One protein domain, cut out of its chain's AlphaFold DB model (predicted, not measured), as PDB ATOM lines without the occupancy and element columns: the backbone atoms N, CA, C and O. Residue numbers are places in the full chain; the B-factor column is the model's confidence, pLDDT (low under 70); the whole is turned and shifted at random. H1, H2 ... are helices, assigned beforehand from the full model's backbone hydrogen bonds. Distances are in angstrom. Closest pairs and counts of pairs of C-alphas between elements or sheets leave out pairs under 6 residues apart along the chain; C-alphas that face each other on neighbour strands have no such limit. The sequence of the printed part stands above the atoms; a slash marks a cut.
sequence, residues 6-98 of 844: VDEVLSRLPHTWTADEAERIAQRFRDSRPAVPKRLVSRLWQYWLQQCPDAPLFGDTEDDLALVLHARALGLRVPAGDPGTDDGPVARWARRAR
ATOM      1  N   VAL A   6      -4.671  55.850 -28.376       77.75
ATOM      2  CA  VAL A   6      -4.209  55.346 -29.674       77.75
ATOM      3  C   VAL A   6      -2.715  54.981 -29.665       77.75
ATOM      4  O   VAL A   6      -2.346  53.929 -30.186       77.75
ATOM      5  N   ASP A   7      -1.849  55.784 -29.042       80.88
ATOM      6  CA  ASP A   7      -0.400  55.530 -28.996       80.88
ATOM      7  C   ASP A   7      -0.058  54.302 -28.142       80.88
ATOM      8  O   ASP A   7       0.856  53.532 -28.465       80.88
ATOM      9  N   GLU A   8      -0.836  54.074 -27.082       82.69
ATOM     10  CA  GLU A   8      -0.739  52.878 -26.246       82.69
ATOM     11  C   GLU A   8      -1.130  51.620 -27.038       82.69
ATOM     12  O   GLU A   8      -0.423  50.610 -27.003       82.69
ATOM     13  N   VAL A   9      -2.195  51.682 -27.844       84.75
ATOM     14  CA  VAL A   9      -2.583  50.596 -28.761       84.75
ATOM     15  C   VAL A   9      -1.487  50.331 -29.805       84.75
ATOM     16  O   VAL A   9      -1.078  49.180 -29.975       84.75
ATOM     17  N   LEU A  10      -0.925  51.375 -30.428       86.75
ATOM     18  CA  LEU A  10       0.164  51.274 -31.417       86.75
ATOM     19  C   LEU A  10       1.492  50.747 -30.838       86.75
ATOM     20  O   LEU A  10       2.433  50.455 -31.591       86.75
ATOM     21  N   SER A  11       1.630  50.675 -29.511       85.88
ATOM     22  CA  SER A  11       2.772  50.051 -28.823       85.88
ATOM     23  C   SER A  11       2.650  48.532 -28.707       85.88
ATOM     24  O   SER A  11       3.669  47.842 -28.651       85.88
ATOM     25  N   ARG A  12       1.421  48.003 -28.750       87.12
ATOM     26  CA  ARG A  12       1.128  46.569 -28.697       87.12
ATOM     27  C   ARG A  12       1.250  45.922 -30.079       87.12
ATOM     28  O   ARG A  12       1.317  46.596 -31.108       87.12
ATOM     29  N   LEU A  13       1.318  44.591 -30.099       85.19
ATOM     30  CA  LEU A  13       1.356  43.822 -31.340       85.19
ATOM     31  C   LEU A  13      -0.030  43.835 -32.012       85.19
ATOM     32  O   LEU A  13      -1.019  43.641 -31.314       85.19
ATOM     33  N   PRO A  14      -0.127  43.998 -33.345       85.88
ATOM     34  CA  PRO A  14      -1.419  44.128 -34.025       85.88
ATOM     35  C   PRO A  14      -2.416  42.985 -33.780       85.88
ATOM     36  O   PRO A  14      -3.612  43.221 -33.678       85.88
ATOM     37  N   HIS A  15      -1.943  41.747 -33.623       82.56
ATOM     38  CA  HIS A  15      -2.803  40.584 -33.369       82.56
ATOM     39  C   HIS A  15      -3.434  40.554 -31.967       82.56
ATOM     40  O   HIS A  15      -4.259  39.686 -31.698       82.56
ATOM     41  N   THR A  16      -3.034  41.446 -31.053       86.81
ATOM     42  CA  THR A  16      -3.649  41.556 -29.719       86.81
ATOM     43  C   THR A  16      -4.693  42.664 -29.637       86.81
ATOM     44  O   THR A  16      -5.261  42.882 -28.566       86.81
ATOM     45  N   TRP A  17      -4.944  43.371 -30.742       90.19
ATOM     46  CA  TRP A  17      -5.949  44.423 -30.806       90.19
ATOM     47  C   TRP A  17      -7.359  43.836 -30.841       90.19
ATOM     48  O   TRP A  17      -7.649  42.889 -31.571       90.19
ATOM     49  N   THR A  18      -8.252  44.440 -30.067       88.69
ATOM     50  CA  THR A  18      -9.698  44.223 -30.183       88.69
ATOM     51  C   THR A  18     -10.252  44.901 -31.442       88.69
ATOM     52  O   THR A  18      -9.610  45.787 -32.009       88.69
ATOM     53  N   ALA A  19     -11.457  44.519 -31.875       85.94
ATOM     54  CA  ALA A  19     -12.114  45.135 -33.034       85.94
ATOM     55  C   ALA A  19     -12.276  46.662 -32.866       85.94
ATOM     56  O   ALA A  19     -11.869  47.417 -33.743       85.94
ATOM     57  N   ASP A  20     -12.739  47.118 -31.698       87.88
ATOM     58  CA  ASP A  20     -12.908  48.547 -31.383       87.88
ATOM     59  C   ASP A  20     -11.574  49.315 -31.344       87.88
ATOM     60  O   ASP A  20     -11.508  50.526 -31.556       87.88
ATOM     61  N   GLU A  21     -10.473  48.642 -31.000       90.12
ATOM     62  CA  GLU A  21      -9.134  49.228 -31.075       90.12
ATOM     63  C   GLU A  21      -8.679  49.355 -32.526       90.12
ATOM     64  O   GLU A  21      -8.229  50.433 -32.912       90.12
ATOM     65  N   ALA A  22      -8.849  48.309 -33.337       87.69
ATOM     66  CA  ALA A  22      -8.522  48.338 -34.758       87.69
ATOM     67  C   ALA A  22      -9.328  49.412 -35.508       87.69
ATOM     68  O   ALA A  22      -8.750  50.157 -36.296       87.69
ATOM     69  N   GLU A  23     -10.619  49.571 -35.202       89.75
ATOM     70  CA  GLU A  23     -11.465  50.623 -35.777       89.75
ATOM     71  C   GLU A  23     -10.993  52.029 -35.374       89.75
ATOM     72  O   GLU A  23     -10.918  52.924 -36.217       89.75
ATOM     73  N   ARG A  24     -10.568  52.232 -34.118       90.12
ATOM     74  CA  ARG A  24      -9.964  53.506 -33.682       90.12
ATOM     75  C   ARG A  24      -8.646  53.807 -34.398       90.12
ATOM     76  O   ARG A  24      -8.405  54.959 -34.757       90.12
ATOM     77  N   ILE A  25      -7.802  52.798 -34.625       91.75
ATOM     78  CA  ILE A  25      -6.565  52.955 -35.407       91.75
ATOM     79  C   ILE A  25      -6.886  53.264 -36.878       91.75
ATOM     80  O   ILE A  25      -6.256  54.143 -37.465       91.75
ATOM     81  N   ALA A  26      -7.878  52.591 -37.464       91.56
ATOM     82  CA  ALA A  26      -8.344  52.850 -38.823       91.56
ATOM     83  C   ALA A  26      -8.898  54.278 -38.971       91.56
ATOM     84  O   ALA A  26      -8.569  54.975 -39.929       91.56
ATOM     85  N   GLN A  27      -9.664  54.762 -37.992       92.81
ATOM     86  CA  GLN A  27     -10.133  56.145 -37.988       92.81
ATOM     87  C   GLN A  27      -8.971  57.134 -37.863       92.81
ATOM     88  O   GLN A  27      -8.909  58.100 -38.618       92.81
ATOM     89  N   ARG A  28      -7.989  56.852 -36.994       93.00
ATOM     90  CA  ARG A  28      -6.772  57.668 -36.907       93.00
ATOM     91  C   ARG A  28      -6.028  57.724 -38.240       93.00
ATOM     92  O   ARG A  28      -5.530  58.784 -38.597       93.00
ATOM     93  N   PHE A  29      -5.960  56.615 -38.978       94.31
ATOM     94  CA  PHE A  29      -5.374  56.593 -40.318       94.31
ATOM     95  C   PHE A  29      -6.098  57.566 -41.257       94.31
ATOM     96  O   PHE A  29      -5.434  58.408 -41.855       94.31
ATOM     97  N   ARG A  30      -7.436  57.525 -41.319       93.00
ATOM     98  CA  ARG A  30      -8.239  58.459 -42.132       93.00
ATOM     99  C   ARG A  30      -7.991  59.918 -41.758       93.00
ATOM    100  O   ARG A  30      -7.752  60.738 -42.640       93.00
ATOM    101  N   ASP A  31      -8.003  60.216 -40.462       90.69
ATOM    102  CA  ASP A  31      -7.842  61.577 -39.939       90.69
ATOM    103  C   ASP A  31      -6.426  62.132 -40.168       90.69
ATOM    104  O   ASP A  31      -6.235  63.344 -40.220       90.69
ATOM    105  N   SER A  32      -5.427  61.253 -40.293       90.00
ATOM    106  CA  SER A  32      -4.026  61.624 -40.509       90.00
ATOM    107  C   SER A  32      -3.625  61.706 -41.984       90.00
ATOM    108  O   SER A  32      -2.505  62.126 -42.263       90.00
ATOM    109  N   ARG A  33      -4.475  61.310 -42.941       91.25
ATOM    110  CA  ARG A  33      -4.152  61.408 -44.375       91.25
ATOM    111  C   ARG A  33      -4.112  62.877 -44.832       91.25
ATOM    112  O   ARG A  33      -5.054  63.614 -44.533       91.25
ATOM    113  N   PRO A  34      -3.082  63.304 -45.594       90.88
ATOM    114  CA  PRO A  34      -2.026  62.490 -46.219       90.88
ATOM    115  C   PRO A  34      -0.752  62.292 -45.374       90.88
ATOM    116  O   PRO A  34       0.102  61.481 -45.732       90.88
ATOM    117  N   ALA A  35      -0.604  62.988 -44.247       89.88
ATOM    118  CA  ALA A  35       0.580  62.963 -43.386       89.88
ATOM    119  C   ALA A  35       0.621  61.762 -42.417       89.88
ATOM    120  O   ALA A  35       0.851  61.911 -41.216       89.88
ATOM    121  N   VAL A  36       0.393  60.547 -42.920       91.62
ATOM    122  CA  VAL A  36       0.276  59.355 -42.069       91.62
ATOM    123  C   VAL A  36       1.656  58.874 -41.578       91.62
ATOM    124  O   VAL A  36       2.516  58.553 -42.403       91.62
ATOM    125  N   PRO A  37       1.897  58.733 -40.258       91.06
ATOM    126  CA  PRO A  37       3.170  58.224 -39.746       91.06
ATOM    127  C   PRO A  37       3.418  56.754 -40.118       91.06
ATOM    128  O   PRO A  37       2.520  55.909 -40.036       91.06
ATOM    129  N   LYS A  38       4.673  56.392 -40.401       92.50
ATOM    130  CA  LYS A  38       5.097  55.032 -40.768       92.50
ATOM    131  C   LYS A  38       4.730  53.999 -39.730       92.50
ATOM    132  O   LYS A  38       4.347  52.889 -40.092       92.50
ATOM    133  N   ARG A  39       4.801  54.340 -38.442       92.25
ATOM    134  CA  ARG A  39       4.391  53.430 -37.364       92.25
ATOM    135  C   ARG A  39       2.911  53.052 -37.470       92.25
ATOM    136  O   ARG A  39       2.587  51.879 -37.301       92.25
ATOM    137  N   LEU A  40       2.044  54.019 -37.770       94.06
ATOM    138  CA  LEU A  40       0.608  53.806 -37.936       94.06
ATOM    139  C   LEU A  40       0.334  52.912 -39.152       94.06
ATOM    140  O   LEU A  40      -0.293  51.864 -39.004       94.06
ATOM    141  N   VAL A  41       0.910  53.256 -40.310       94.88
ATOM    142  CA  VAL A  41       0.798  52.466 -41.551       94.88
ATOM    143  C   VAL A  41       1.308  51.040 -41.348       94.88
ATOM    144  O   VAL A  41       0.613  50.085 -41.667       94.88
ATOM    145  N   SER A  42       2.493  50.875 -40.755       93.62
ATOM    146  CA  SER A  42       3.125  49.565 -40.561       93.62
ATOM    147  C   SER A  42       2.292  48.643 -39.683       93.62
ATOM    148  O   SER A  42       2.151  47.459 -39.985       93.62
ATOM    149  N   ARG A  43       1.743  49.168 -38.582       94.06
ATOM    150  CA  ARG A  43       0.934  48.374 -37.656       94.06
ATOM    151  C   ARG A  43      -0.418  48.013 -38.262       94.06
ATOM    152  O   ARG A  43      -0.835  46.866 -38.132       94.06
ATOM    153  N   LEU A  44      -1.052  48.951 -38.961       93.38
ATOM    154  CA  LEU A  44      -2.331  48.713 -39.623       93.38
ATOM    155  C   LEU A  44      -2.192  47.754 -40.818       93.38
ATOM    156  O   LEU A  44      -3.011  46.859 -40.992       93.38
ATOM    157  N   TRP A  45      -1.099  47.858 -41.577       93.00
ATOM    158  CA  TRP A  45      -0.756  46.916 -42.645       93.00
ATOM    159  C   TRP A  45      -0.519  45.499 -42.111       93.00
ATOM    160  O   TRP A  45      -1.063  44.529 -42.634       93.00
ATOM    161  N   GLN A  46       0.244  45.367 -41.019       91.19
ATOM    162  CA  GLN A  46       0.450  44.082 -40.338       91.19
ATOM    163  C   GLN A  46      -0.860  43.488 -39.815       91.19
ATOM    164  O   GLN A  46      -1.059  42.280 -39.931       91.19
ATOM    165  N   TYR A  47      -1.743  44.321 -39.252       91.75
ATOM    166  CA  TYR A  47      -3.073  43.898 -38.822       91.75
ATOM    167  C   TYR A  47      -3.863  43.309 -39.994       91.75
ATOM    168  O   TYR A  47      -4.339  42.178 -39.897       91.75
ATOM    169  N   TRP A  48      -3.934  44.033 -41.117       90.25
ATOM    170  CA  TRP A  48      -4.681  43.600 -42.295       90.25
ATOM    171  C   TRP A  48      -4.191  42.243 -42.810       90.25
ATOM    172  O   TRP A  48      -4.986  41.317 -42.954       90.25
ATOM    173  N   LEU A  49      -2.876  42.087 -42.986       87.62
ATOM    174  CA  LEU A  49      -2.284  40.842 -43.483       87.62
ATOM    175  C   LEU A  49      -2.497  39.640 -42.550       87.62
ATOM    176  O   LEU A  49      -2.557  38.510 -43.025       87.62
ATOM    177  N   GLN A  50      -2.559  39.854 -41.234       85.94
ATOM    178  CA  GLN A  50      -2.612  38.763 -40.252       85.94
ATOM    179  C   GLN A  50      -4.033  38.387 -39.835       85.94
ATOM    180  O   GLN A  50      -4.287  37.219 -39.558       85.94
ATOM    181  N   GLN A  51      -4.926  39.370 -39.724       84.50
ATOM    182  CA  GLN A  51      -6.244  39.195 -39.112       84.50
ATOM    183  C   GLN A  51      -7.386  39.274 -40.126       84.50
ATOM    184  O   GLN A  51      -8.433  38.670 -39.907       84.50
ATOM    185  N   CYS A  52      -7.204  40.002 -41.233       81.19
ATOM    186  CA  CYS A  52      -8.252  40.208 -42.235       81.19
ATOM    187  C   CYS A  52      -7.753  40.085 -43.694       81.19
ATOM    188  O   CYS A  52      -8.161  40.898 -44.523       81.19
ATOM    189  N   PRO A  53      -6.897  39.106 -44.060       78.81
ATOM    190  CA  PRO A  53      -6.303  39.054 -45.404       78.81
ATOM    191  C   PRO A  53      -7.339  38.854 -46.524       78.81
ATOM    192  O   PRO A  53      -7.123  39.296 -47.654       78.81
ATOM    193  N   ASP A  54      -8.477  38.235 -46.195       79.88
ATOM    194  CA  ASP A  54      -9.531  37.848 -47.137       79.88
ATOM    195  C   ASP A  54     -10.673  38.875 -47.254       79.88
ATOM    196  O   ASP A  54     -11.664  38.620 -47.941       79.88
ATOM    197  N   ALA A  55     -10.556  40.046 -46.616       83.12
ATOM    198  CA  ALA A  55     -11.578  41.097 -46.632       83.12
ATOM    199  C   ALA A  55     -10.965  42.509 -46.786       83.12
ATOM    200  O   ALA A  55      -9.799  42.705 -46.440       83.12
ATOM    201  N   PRO A  56     -11.714  43.505 -47.307       84.12
ATOM    202  CA  PRO A  56     -11.323  44.915 -47.202       84.12
ATOM    203  C   PRO A  56     -11.248  45.343 -45.730       84.12
ATOM    204  O   PRO A  56     -12.075  44.909 -44.926       84.12
ATOM    205  N   LEU A  57     -10.277  46.189 -45.381       85.88
ATOM    206  CA  LEU A  57     -10.079  46.625 -43.998       85.88
ATOM    207  C   LEU A  57     -11.042  47.754 -43.627       85.88
ATOM    208  O   LEU A  57     -11.607  47.753 -42.535       85.88
ATOM    209  N   PHE A  58     -11.228  48.717 -44.530       87.06
ATOM    210  CA  PHE A  58     -12.042  49.906 -44.264       87.06
ATOM    211  C   PHE A  58     -13.471  49.788 -44.791       87.06
ATOM    212  O   PHE A  58     -14.337  50.557 -44.372       87.06
ATOM    213  N   GLY A  59     -13.707  48.878 -45.744       79.06
ATOM    214  CA  GLY A  59     -14.961  48.793 -46.499       79.06
ATOM    215  C   GLY A  59     -15.166  49.944 -47.494       79.06
ATOM    216  O   GLY A  59     -16.129  49.917 -48.258       79.06
ATOM    217  N   ASP A  60     -14.255  50.921 -47.505       83.69
ATOM    218  CA  ASP A  60     -14.181  52.032 -48.445       83.69
ATOM    219  C   ASP A  60     -12.996  51.838 -49.397       83.69
ATOM    220  O   ASP A  60     -11.863  51.582 -48.983       83.69
ATOM    221  N   THR A  61     -13.266  51.985 -50.694       85.44
ATOM    222  CA  THR A  61     -12.282  51.711 -51.743       85.44
ATOM    223  C   THR A  61     -11.130  52.716 -51.778       85.44
ATOM    224  O   THR A  61     -10.051  52.364 -52.246       85.44
ATOM    225  N   GLU A  62     -11.354  53.957 -51.326       90.88
ATOM    226  CA  GLU A  62     -10.319  54.997 -51.296       90.88
ATOM    227  C   GLU A  62      -9.327  54.720 -50.158       90.88
ATOM    228  O   GLU A  62      -8.119  54.754 -50.384       90.88
ATOM    229  N   ASP A  63      -9.818  54.392 -48.962       92.19
ATOM    230  CA  ASP A  63      -8.976  54.142 -47.785       92.19
ATOM    231  C   ASP A  63      -8.153  52.848 -47.880       92.19
ATOM    232  O   ASP A  63      -6.971  52.842 -47.522       92.19
ATOM    233  N   ASP A  64      -8.742  51.764 -48.398       91.62
ATOM    234  CA  ASP A  64      -8.032  50.499 -48.640       91.62
ATOM    235  C   ASP A  64      -6.873  50.702 -49.637       91.62
ATOM    236  O   ASP A  64      -5.748  50.242 -49.408       91.62
ATOM    237  N   LEU A  65      -7.122  51.444 -50.723       92.50
ATOM    238  CA  LEU A  65      -6.105  51.795 -51.716       92.50
ATOM    239  C   LEU A  65      -5.034  52.728 -51.131       92.50
ATOM    240  O   LEU A  65      -3.841  52.507 -51.356       92.50
ATOM    241  N   ALA A  66      -5.439  53.725 -50.340       94.62
ATOM    242  CA  ALA A  66      -4.523  54.632 -49.658       94.62
ATOM    243  C   ALA A  66      -3.544  53.860 -48.768       94.62
ATOM    244  O   ALA A  66      -2.337  54.083 -48.846       94.62
ATOM    245  N   LEU A  67      -4.029  52.918 -47.951       94.94
ATOM    246  CA  LEU A  67      -3.173  52.143 -47.052       94.94
ATOM    247  C   LEU A  67      -2.115  51.337 -47.818       94.94
ATOM    248  O   LEU A  67      -0.957  51.309 -47.401       94.94
ATOM    249  N   VAL A  68      -2.479  50.736 -48.956       93.44
ATOM    250  CA  VAL A  68      -1.532  50.018 -49.826       93.44
ATOM    251  C   VAL A  68      -0.474  50.962 -50.404       93.44
ATOM    252  O   VAL A  68       0.717  50.646 -50.366       93.44
ATOM    253  N   LEU A  69      -0.885  52.128 -50.906       94.75
ATOM    254  CA  LEU A  69       0.016  53.135 -51.475       94.75
ATOM    255  C   LEU A  69       0.977  53.709 -50.423       94.75
ATOM    256  O   LEU A  69       2.175  53.803 -50.678       94.75
ATOM    257  N   HIS A  70       0.480  54.028 -49.225       95.88
ATOM    258  CA  HIS A  70       1.299  54.484 -48.097       95.88
ATOM    259  C   HIS A  70       2.263  53.400 -47.613       95.88
ATOM    260  O   HIS A  70       3.434  53.686 -47.372       95.88
ATOM    261  N   ALA A  71       1.811  52.147 -47.502       94.38
ATOM    262  CA  ALA A  71       2.676  51.031 -47.120       94.38
ATOM    263  C   ALA A  71       3.839  50.875 -48.106       94.38
ATOM    264  O   ALA A  71       4.994  50.758 -47.690       94.38
ATOM    265  N   ARG A  72       3.534  50.952 -49.404       93.00
ATOM    266  CA  ARG A  72       4.510  50.887 -50.489       93.00
ATOM    267  C   ARG A  72       5.505  52.054 -50.447       93.00
ATOM    268  O   ARG A  72       6.709  51.827 -50.353       93.00
ATOM    269  N   ALA A  73       5.009  53.292 -50.406       93.75
ATOM    270  CA  ALA A  73       5.831  54.503 -50.362       93.75
ATOM    271  C   ALA A  73       6.750  54.573 -49.126       93.75
ATOM    272  O   ALA A  73       7.831  55.155 -49.192       93.75
ATOM    273  N   LEU A  74       6.352  53.954 -48.008       94.12
ATOM    274  CA  LEU A  74       7.127  53.896 -46.760       94.12
ATOM    275  C   LEU A  74       8.041  52.658 -46.655       94.12
ATOM    276  O   LEU A  74       8.603  52.387 -45.586       94.12
ATOM    277  N   GLY A  75       8.219  51.927 -47.761       90.44
ATOM    278  CA  GLY A  75       9.172  50.822 -47.896       90.44
ATOM    279  C   GLY A  75       8.717  49.506 -47.260       90.44
ATOM    280  O   GLY A  75       9.550  48.647 -46.963       90.44
ATOM    281  N   LEU A  76       7.418  49.330 -47.003       91.94
ATOM    282  CA  LEU A  76       6.884  48.051 -46.540       91.94
ATOM    283  C   LEU A  76       6.728  47.087 -47.716       91.94
ATOM    284  O   LEU A  76       6.431  47.479 -48.842       91.94
ATOM    285  N   ARG A  77       6.889  45.788 -47.445       86.56
ATOM    286  CA  ARG A  77       6.674  44.754 -48.461       86.56
ATOM    287  C   ARG A  77       5.184  44.654 -48.784       86.56
ATOM    288  O   ARG A  77       4.400  44.183 -47.958       86.56
ATOM    289  N   VAL A  78       4.832  45.073 -49.994       84.62
ATOM    290  CA  VAL A  78       3.510  44.897 -50.596       84.62
ATOM    291  C   VAL A  78       3.616  43.804 -51.669       84.62
ATOM    292  O   VAL A  78       4.557  43.843 -52.466       84.62
ATOM    293  N   PRO A  79       2.710  42.807 -51.695       75.31
ATOM    294  CA  PRO A  79       2.720  41.760 -52.714       75.31
ATOM    295  C   PRO A  79       2.700  42.341 -54.132       75.31
ATOM    296  O   PRO A  79       1.990  43.308 -54.399       75.31
ATOM    297  N   ALA A  80       3.441  41.728 -55.058       63.50
ATOM    298  CA  ALA A  80       3.516  42.199 -56.440       63.50
ATOM    299  C   ALA A  80       2.182  42.080 -57.207       63.50
ATOM    300  O   ALA A  80       2.002  42.766 -58.210       63.50
ATOM    301  N   GLY A  81       1.238  41.261 -56.724       58.06
ATOM    302  CA  GLY A  81      -0.086  41.112 -57.330       58.06
ATOM    303  C   GLY A  81      -0.033  40.568 -58.761       58.06
ATOM    304  O   GLY A  81      -0.855  40.961 -59.588       58.06
ATOM    305  N   ASP A  82       0.950  39.718 -59.072       59.91
ATOM    306  CA  ASP A  82       1.141  39.184 -60.420       59.91
ATOM    307  C   ASP A  82      -0.123  38.443 -60.908       59.91
ATOM    308  O   ASP A  82      -0.814  37.777 -60.128       59.91
ATOM    309  N   PRO A  83      -0.498  38.583 -62.192       50.94
ATOM    310  CA  PRO A  83      -1.700  37.948 -62.715       50.94
ATOM    311  C   PRO A  83      -1.572  36.417 -62.658       50.94
ATOM    312  O   PRO A  83      -0.730  35.832 -63.335       50.94
ATOM    313  N   GLY A  84      -2.432  35.774 -61.861       55.31
ATOM    314  CA  GLY A  84      -2.508  34.313 -61.727       55.31
ATOM    315  C   GLY A  84      -2.008  33.739 -60.396       55.31
ATOM    316  O   GLY A  84      -2.158  32.537 -60.181       55.31
ATOM    317  N   THR A  85      -1.466  34.560 -59.491       53.41
ATOM    318  CA  THR A  85      -1.070  34.161 -58.130       53.41
ATOM    319  C   THR A  85      -1.861  34.968 -57.088       53.41
ATOM    320  O   THR A  85      -1.742  36.184 -57.024       53.41
ATOM    321  N   ASP A  86      -2.685  34.269 -56.295       56.44
ATOM    322  CA  ASP A  86      -3.591  34.777 -55.243       56.44
ATOM    323  C   ASP A  86      -4.628  35.852 -55.648       56.44
ATOM    324  O   ASP A  86      -4.320  37.005 -55.940       56.44
ATOM    325  N   ASP A  87      -5.916  35.491 -55.559       59.66
ATOM    326  CA  ASP A  87      -7.070  36.378 -55.811       59.66
ATOM    327  C   ASP A  87      -7.608  37.090 -54.551       59.66
ATOM    328  O   ASP A  87      -8.706  37.662 -54.557       59.66
ATOM    329  N   GLY A  88      -6.831  37.087 -53.464       71.19
ATOM    330  CA  GLY A  88      -7.184  37.758 -52.214       71.19
ATOM    331  C   GLY A  88      -7.369  39.280 -52.382       71.19
ATOM    332  O   GLY A  88      -6.733  39.898 -53.248       71.19
ATOM    333  N   PRO A  89      -8.206  39.941 -51.558       74.44
ATOM    334  CA  PRO A  89      -8.442  41.386 -51.633       74.44
ATOM    335  C   PRO A  89      -7.173  42.239 -51.597       74.44
ATOM    336  O   PRO A  89      -7.071  43.203 -52.351       74.44
ATOM    337  N   VAL A  90      -6.172  41.858 -50.800       77.44
ATOM    338  CA  VAL A  90      -4.881  42.565 -50.734       77.44
ATOM    339  C   VAL A  90      -4.154  42.555 -52.087       77.44
ATOM    340  O   VAL A  90      -3.661  43.593 -52.529       77.44
ATOM    341  N   ALA A  91      -4.126  41.416 -52.786       77.75
ATOM    342  CA  ALA A  91      -3.514  41.308 -54.112       77.75
ATOM    343  C   ALA A  91      -4.285  42.128 -55.161       77.75
ATOM    344  O   ALA A  91      -3.683  42.761 -56.030       77.75
ATOM    345  N   ARG A  92      -5.618  42.192 -55.042       81.88
ATOM    346  CA  ARG A  92      -6.464  43.047 -55.887       81.88
ATOM    347  C   ARG A  92      -6.146  44.531 -55.701       81.88
ATOM    348  O   ARG A  92      -5.992  45.233 -56.697       81.88
ATOM    349  N   TRP A  93      -6.012  45.000 -54.462       84.75
ATOM    350  CA  TRP A  93      -5.644  46.390 -54.181       84.75
ATOM    351  C   TRP A  93      -4.208  46.709 -54.603       84.75
ATOM    352  O   TRP A  93      -3.968  47.776 -55.159       84.75
ATOM    353  N   ALA A  94      -3.272  45.770 -54.446       82.94
ATOM    354  CA  ALA A  94      -1.909  45.916 -54.957       82.94
ATOM    355  C   ALA A  94      -1.860  46.037 -56.495       82.94
ATOM    356  O   ALA A  94      -1.074  46.829 -57.017       82.94
ATOM    357  N   ARG A  95      -2.728  45.315 -57.223       83.50
ATOM    358  CA  ARG A  95      -2.912  45.502 -58.675       83.50
ATOM    359  C   ARG A  95      -3.492  46.877 -58.997       83.50
ATOM    360  O   ARG A  95      -2.914  47.592 -59.809       83.50
ATOM    361  N   ARG A  96      -4.574  47.273 -58.318       85.12
ATOM    362  CA  ARG A  96      -5.223  48.578 -58.526       85.12
ATOM    363  C   ARG A  96      -4.294  49.755 -58.228       85.12
ATOM    364  O   ARG A  96      -4.315  50.746 -58.944       85.12
ATOM    365  N   ALA A  97      -3.396  49.621 -57.253       84.25
ATOM    366  CA  ALA A  97      -2.358  50.610 -56.957       84.25
ATOM    367  C   ALA A  97      -1.385  50.876 -58.126       84.25
ATOM    368  O   ALA A  97      -0.633  51.847 -58.078       84.25
ATOM    369  N   ARG A  98      -1.392  50.040 -59.173       80.25
ATOM    370  CA  ARG A  98      -0.618  50.224 -60.413       80.25
ATOM    371  C   ARG A  98      -1.452  50.785 -61.568       80.25
ATOM    372  O   ARG A  98      -0.898  51.072 -62.626       80.25
TER     373      ARG A  98
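What this domain is: This is residues 6 to 98 of the 844 residues of an uncharacterized protein of Streptomyces glebosus (UniProt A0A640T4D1). Five helices follow one another in chain order along an elongated body: H2 and H3 make a hairpin, and H4 crosses H3 and H5. Short H1 lies at one end, H5 with its long link at the other. The 93 printed residues, with no named strand, are all helix in class and compact: radius of gyration of the C-alphas 12.6 A, spans 40 by 25 by 22 A.

How they stand to each other: H2, residues 19 to 32, touches residues 40 to 44 of H3, residues 38 to 51, closest C-alphas Phe 29 and Leu 40, 7.0 A, opposite ways at 37 degrees, only just steep. H4, residues 61 to 73, touches H3, closest C-alphas Ala 71 and Val 41, 6.0 A, at a steep tilt of 62 degrees. H5, residues 89 to 96, touches H4, closest C-alphas Trp 93 and Leu 65, 6.0 A, about perpendicular at 76 degrees. H1, residues 6 to 9, touches H2, closest C-alphas Val 6 and Ile 25, 6.6 A. In H2 to H5 every O i to N i+4 pair is within hydrogen-bond range; H1 is too short for one.

Where its parts are: H2 is 19.8 A long, H3 19.5 A, H4 18.4 A. C-alpha 6 is at (-4.209, 55.346, -29.674), C-alpha 96 at (-5.223, 48.578, -58.526).

The domain as a whole: The farthest C-alphas, Glu 8 and Gly 84, are 40.1 A apart. The printed part has no cut. The H4 to H5 link is long; pLDDT is under 70 at residues 80 to 87.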